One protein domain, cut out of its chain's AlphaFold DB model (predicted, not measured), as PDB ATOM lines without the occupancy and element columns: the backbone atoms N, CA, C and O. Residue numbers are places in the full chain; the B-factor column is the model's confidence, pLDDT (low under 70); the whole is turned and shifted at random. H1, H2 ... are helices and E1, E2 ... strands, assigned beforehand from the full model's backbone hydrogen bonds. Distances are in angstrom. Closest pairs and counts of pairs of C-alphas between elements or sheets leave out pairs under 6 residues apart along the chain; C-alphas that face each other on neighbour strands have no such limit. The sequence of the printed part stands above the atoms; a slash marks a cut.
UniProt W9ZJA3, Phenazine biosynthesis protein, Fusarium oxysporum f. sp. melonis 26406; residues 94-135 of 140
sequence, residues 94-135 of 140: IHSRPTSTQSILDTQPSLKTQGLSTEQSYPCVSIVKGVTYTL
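Overview. This is residues 94 to 135 of the 140 residues of the protein "Phenazine biosynthesis protein" of Fusarium oxysporum f. sp. melonis 26406 (UniProt W9ZJA3). Going along the printed part from Ile 94, you meet a small elongated model with two short helices, H1 and H2, toward one end and a hairpin of two strands, E1 and E2, toward the other. Between these ends, residues 99 to 100 pair antiparallel with residues 121 to 122; at the helical end, residues 106 to 111, of which 109 to 111 belong to H2, stand free. The printed part has 42 residues with two named helices and two named strands in the order H1, H2, E1, E2; the sheet's order is E1 - E2, antiparallel, and the class is mixed. It is only just compact, close to loose, with a radius of gyration of the C-alphas of 10.9 A, and spans 32 by 16 by 14 A, only just a rod.

Arrangement. Look first at H1, residues 101 to 107, and H2, residues 109 to 113: they are close but not clearly touching, the closest C-alphas being those of Leu 105 and Leu 111, 6.6 A apart. In H1 every O i to N i+4 pair is within hydrogen-bond range; in H2 0 of 1 is, while 2 of 2 O i to N i+3 pairs are. Then find E1, residues 124 to 128, and E2, residues 131 to 134, a hairpin with 152 degrees between their directions. N 125 and O 133 are 2.9 A apart and N 133 and O 125 are 2.8 A apart, within hydrogen-bond range. H1 and E2 are only just apart, at 8.5 A.

Along the chain. Find C-alpha 101 at (42.384, 22.204, -14.642); from there H1 runs 10.2 A to Thr 107. H2 runs 8.5 A from Pro 109 to Thr 113. E1 covers 12.4 A from Cys 124, and E2 covers 10.6 A, ending at C-alpha 134, (37.790, 18.437, -6.385).

Size, cuts and confidence. The C-alphas farthest apart, those of Thr 113 and Lys 129, are 32.4 A apart. The printed part has no cut, no link is long, and no printed residue is under 70 in pLDDT.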
ATOM      1  N   ILE A  94      35.525   7.785  -4.935       95.00
ATOM      2  CA  ILE A  94      36.403   8.426  -5.915       95.00
ATOM      3  C   ILE A  94      35.762   8.229  -7.286       95.00
ATOM      4  O   ILE A  94      35.563   7.096  -7.729       95.00
ATOM      5  N   HIS A  95      35.410   9.331  -7.943       95.50
ATOM      6  CA  HIS A  95      34.744   9.298  -9.240       95.50
ATOM      7  C   HIS A  95      35.730   8.899 -10.335       95.50
ATOM      8  O   HIS A  95      36.884   9.324 -10.337       95.50
ATOM      9  N   SER A  96      35.262   8.136 -11.324       96.50
ATOM     10  CA  SER A  96      36.096   7.722 -12.460       96.50
ATOM     11  C   SER A  96      36.505   8.887 -13.364       96.50
ATOM     12  O   SER A  96      37.496   8.791 -14.086       96.50
ATOM     13  N   ARG A  97      35.730   9.979 -13.359       96.19
ATOM     14  CA  ARG A  97      36.006  11.184 -14.140       96.19
ATOM     15  C   ARG A  97      36.605  12.263 -13.228       96.19
ATOM     16  O   ARG A  97      35.878  12.776 -12.375       96.19
ATOM     17  N   PRO A  98      37.883  12.638 -13.414       96.12
ATOM     18  CA  PRO A  98      38.496  13.723 -12.659       96.12
ATOM     19  C   PRO A  98      38.011  15.090 -13.159       96.12
ATOM     20  O   PRO A  98      37.422  15.212 -14.241       96.12
ATOM     21  N   THR A  99      38.288  16.132 -12.381       95.88
ATOM     22  CA  THR A  99      38.008  17.521 -12.762       95.88
ATOM     23  C   THR A  99      39.223  18.091 -13.481       95.88
ATOM     24  O   THR A  99      40.326  18.063 -12.941       95.88
ATOM     25  N   SER A 100      39.049  18.607 -14.698       94.88
ATOM     26  CA  SER A 100      40.160  19.202 -15.446       94.88
ATOM     27  C   SER A 100      40.583  20.542 -14.847       94.88
ATOM     28  O   SER A 100      39.759  21.288 -14.310       94.88
ATOM     29  N   THR A 101      41.855  20.888 -15.021       92.25
ATOM     30  CA  THR A 101      42.384  22.204 -14.642       92.25
ATOM     31  C   THR A 101      41.608  23.337 -15.306       92.25
ATOM     32  O   THR A 101      41.280  24.321 -14.650       92.25
ATOM     33  N   GLN A 102      41.209  23.174 -16.571       92.12
ATOM     34  CA  GLN A 102      40.388  24.174 -17.257       92.12
ATOM     35  C   GLN A 102      39.046  24.396 -16.545       92.12
ATOM     36  O   GLN A 102      38.702  25.536 -16.257       92.12
ATOM     37  N   SER A 103      38.331  23.327 -16.172       93.81
ATOM     38  CA  SER A 103      37.048  23.444 -15.464       93.81
ATOM     39  C   SER A 103      37.181  24.101 -14.084       93.81
ATOM     40  O   SER A 103      36.284  24.830 -13.655       93.81
ATOM     41  N   ILE A 104      38.306  23.889 -13.393       92.88
ATOM     42  CA  ILE A 104      38.613  24.597 -12.143       92.88
ATOM     43  C   ILE A 104      38.805  26.088 -12.426       92.88
ATOM     44  O   ILE A 104      38.179  26.916 -11.775       92.88
ATOM     45  N   LEU A 105      39.620  26.448 -13.419       91.56
ATOM     46  CA  LEU A 105      39.905  27.847 -13.750       91.56
ATOM     47  C   LEU A 105      38.689  28.599 -14.306       91.56
ATOM     48  O   LEU A 105      38.596  29.810 -14.117       91.56
ATOM     49  N   ASP A 106      37.761  27.898 -14.957       93.81
ATOM     50  CA  ASP A 106      36.501  28.471 -15.440       93.81
ATOM     51  C   ASP A 106      35.580  28.872 -14.277       93.81
ATOM     52  O   ASP A 106      34.855  29.862 -14.370       93.81
ATOM     53  N   THR A 107      35.620  28.129 -13.164       92.94
ATOM     54  CA  THR A 107      34.792  28.391 -11.971       92.94
ATOM     55  C   THR A 107      35.507  29.217 -10.902       92.94
ATOM     56  O   THR A 107      34.851  29.917 -10.134       92.94
ATOM     57  N   GLN A 108      36.841  29.171 -10.861       92.38
ATOM     58  CA  GLN A 108      37.700  29.874  -9.906       92.38
ATOM     59  C   GLN A 108      38.895  30.539 -10.624       92.38
ATOM     60  O   GLN A 108      40.042  30.104 -10.477       92.38
ATOM     61  N   PRO A 109      38.677  31.622 -11.401       89.94
ATOM     62  CA  PRO A 109      39.729  32.232 -12.221       89.94
ATOM     63  C   PRO A 109      40.908  32.802 -11.425       89.94
ATOM     64  O   PRO A 109      42.015  32.910 -11.954       89.94
ATOM     65  N   SER A 110      40.689  33.158 -10.156       89.50
ATOM     66  CA  SER A 110      41.718  33.679  -9.248       89.50
ATOM     67  C   SER A 110      42.842  32.678  -8.984       89.50
ATOM     68  O   SER A 110      43.958  33.092  -8.677       89.50
ATOM     69  N   LEU A 111      42.599  31.376  -9.163       87.81
ATOM     70  CA  LEU A 111      43.614  30.347  -8.943       87.81
ATOM     71  C   LEU A 111      44.725  30.350 -10.004       87.81
ATOM     72  O   LEU A 111      45.794  29.801  -9.752       87.81
ATOM     73  N   LYS A 112      44.539  31.031 -11.150       82.88
ATOM     74  CA  LYS A 112      45.590  31.179 -12.180       82.88
ATOM     75  C   LYS A 112      46.872  31.803 -11.634       82.88
ATOM     76  O   LYS A 112      47.955  31.468 -12.097       82.88
ATOM     77  N   THR A 113      46.754  32.728 -10.684       80.69
ATOM     78  CA  THR A 113      47.897  33.456 -10.111       80.69
ATOM     79  C   THR A 113      48.393  32.854  -8.797       80.69
ATOM     80  O   THR A 113      49.395  33.319  -8.268       80.69
ATOM     81  N   GLN A 114      47.718  31.820  -8.281       77.94
ATOM     82  CA  GLN A 114      47.998  31.191  -6.984       77.94
ATOM     83  C   GLN A 114      48.844  29.915  -7.106       77.94
ATOM     84  O   GLN A 114      48.893  29.122  -6.175       77.94
ATOM     85  N   GLY A 115      49.502  29.706  -8.251       72.31
ATOM     86  CA  GLY A 115      50.400  28.566  -8.438       72.31
ATOM     87  C   GLY A 115      49.671  27.225  -8.465       72.31
ATOM     88  O   GLY A 115      50.157  26.260  -7.889       72.31
ATOM     89  N   LEU A 116      48.501  27.160  -9.115       78.25
ATOM     90  CA  LEU A 116      47.861  25.876  -9.397       78.25
ATOM     91  C   LEU A 116      48.882  24.961 -10.100       78.25
ATOM     92  O   LEU A 116      49.520  25.396 -11.064       78.25
ATOM     93  N   SER A 117      49.040  23.729  -9.612       71.88
ATOM     94  CA  SER A 117      50.008  22.781 -10.169       71.88
ATOM     95  C   SER A 117      49.798  22.580 -11.677       71.88
ATOM     96  O   SER A 117      48.693  22.732 -12.208       71.88
ATOM     97  N   THR A 118      50.878  22.204 -12.372       71.56
ATOM     98  CA  THR A 118      50.873  21.871 -13.809       71.56
ATOM     99  C   THR A 118      50.074  20.609 -14.155       71.56
ATOM    100  O   THR A 118      50.008  20.230 -15.328       71.56
ATOM    101  N   GLU A 119      49.452  19.956 -13.165       81.19
ATOM    102  CA  GLU A 119      48.558  18.829 -13.401       81.19
ATOM    103  C   GLU A 119      47.425  19.195 -14.369       81.19
ATOM    104  O   GLU A 119      46.886  20.305 -14.381       81.19
ATOM    105  N   GLN A 120      47.047  18.226 -15.204       86.19
ATOM    106  CA  GLN A 120      45.973  18.403 -16.184       86.19
ATOM    107  C   GLN A 120      44.583  18.199 -15.567       86.19
ATOM    108  O   GLN A 120      43.583  18.695 -16.100       86.19
ATOM    109  N   SER A 121      44.503  17.459 -14.459       93.31
ATOM    110  CA  SER A 121      43.248  17.131 -13.793       93.31
ATOM    111  C   SER A 121      43.468  16.676 -12.359       93.31
ATOM    112  O   SER A 121      44.464  16.023 -12.086       93.31
ATOM    113  N   TYR A 122      42.474  16.900 -11.507       94.69
ATOM    114  CA  TYR A 122      42.506  16.571 -10.087       94.69
ATOM    115  C   TYR A 122      41.409  15.558  -9.720       94.69
ATOM    116  O   TYR A 122      40.339  15.560 -10.350       94.69
ATOM    117  N   PRO A 123      41.622  14.704  -8.700       95.12
ATOM    118  CA  PRO A 123      40.621  13.747  -8.250       95.12
ATOM    119  C   PRO A 123      39.303  14.420  -7.862       95.12
ATOM    120  O   PRO A 123      39.270  15.379  -7.087       95.12
ATOM    121  N   CYS A 124      38.205  13.873  -8.377       96.00
ATOM    122  CA  CYS A 124      36.855  14.222  -7.957       96.00
ATOM    123  C   CYS A 124      36.392  13.180  -6.931       96.00
ATOM    124  O   CYS A 124      36.374  11.981  -7.221       96.00
ATOM    125  N   VAL A 125      36.062  13.619  -5.718       95.81
ATOM    126  CA  VAL A 125      35.791  12.743  -4.571       95.81
ATOM    127  C   VAL A 125      34.511  13.183  -3.874       95.81
ATOM    128  O   VAL A 125      34.349  14.353  -3.534       95.81
ATOM    129  N   SER A 126      33.609  12.242  -3.610       93.31
ATOM    130  CA  SER A 126      32.504  12.443  -2.673       93.31
ATOM    131  C   SER A 126      32.844  11.795  -1.342       93.31
ATOM    132  O   SER A 126      32.977  10.578  -1.269       93.31
ATOM    133  N   ILE A 127      32.981  12.593  -0.283       84.62
ATOM    134  CA  ILE A 127      33.263  12.078   1.071       84.62
ATOM    135  C   ILE A 127      32.010  11.399   1.649       84.62
ATOM    136  O   ILE A 127      32.088  10.375   2.328       84.62
ATOM    137  N   VAL A 128      30.846  11.967   1.328       80.44
ATOM    138  CA  VAL A 128      29.514  11.434   1.619       80.44
ATOM    139  C   VAL A 128      28.617  11.627   0.397       80.44
ATOM    140  O   VAL A 128      28.899  12.444  -0.485       80.44
ATOM    141  N   LYS A 129      27.511  10.882   0.331       80.06
ATOM    142  CA  LYS A 129      26.557  10.992  -0.778       80.06
ATOM    143  C   LYS A 129      26.035  12.431  -0.894       80.06
ATOM    144  O   LYS A 129      25.493  12.971   0.062       80.06
ATOM    145  N   GLY A 130      26.162  13.019  -2.083       79.38
ATOM    146  CA  GLY A 130      25.643  14.358  -2.387       79.38
ATOM    147  C   GLY A 130      26.599  15.518  -2.094       79.38
ATOM    148  O   GLY A 130      26.272  16.643  -2.452       79.38
ATOM    149  N   VAL A 131      27.780  15.263  -1.519       86.00
ATOM    150  CA  VAL A 131      28.800  16.295  -1.287       86.00
ATOM    151  C   VAL A 131      30.078  15.908  -2.022       86.00
ATOM    152  O   VAL A 131      30.766  14.964  -1.631       86.00
ATOM    153  N   THR A 132      30.374  16.620  -3.108       92.62
ATOM    154  CA  THR A 132      31.475  16.310  -4.030       92.62
ATOM    155  C   THR A 132      32.496  17.436  -4.047       92.62
ATOM    156  O   THR A 132      32.138  18.604  -4.183       92.62
ATOM    157  N   TYR A 133      33.768  17.064  -3.962       94.31
ATOM    158  CA  TYR A 133      34.913  17.960  -3.958       94.31
ATOM    159  C   TYR A 133      35.863  17.618  -5.103       94.31
ATOM    160  O   TYR A 133      35.983  16.462  -5.508       94.31
ATOM    161  N   THR A 134      36.574  18.630  -5.591       94.62
ATOM    162  CA  THR A 134      37.790  18.437  -6.385       94.62
ATOM    163  C   THR A 134      38.980  18.659  -5.462       94.62
ATOM    164  O   THR A 134      39.082  19.730  -4.864       94.62
ATOM    165  N   LEU A 135      39.843  17.656  -5.311       92.69
ATOM    166  CA  LEU A 135      41.001  17.728  -4.419       92.69
ATOM    167  C   LEU A 135      42.191  18.329  -5.167       92.69
ATOM    168  O   LEU A 135      42.882  17.625  -5.896       92.69
TER     169      LEU A 135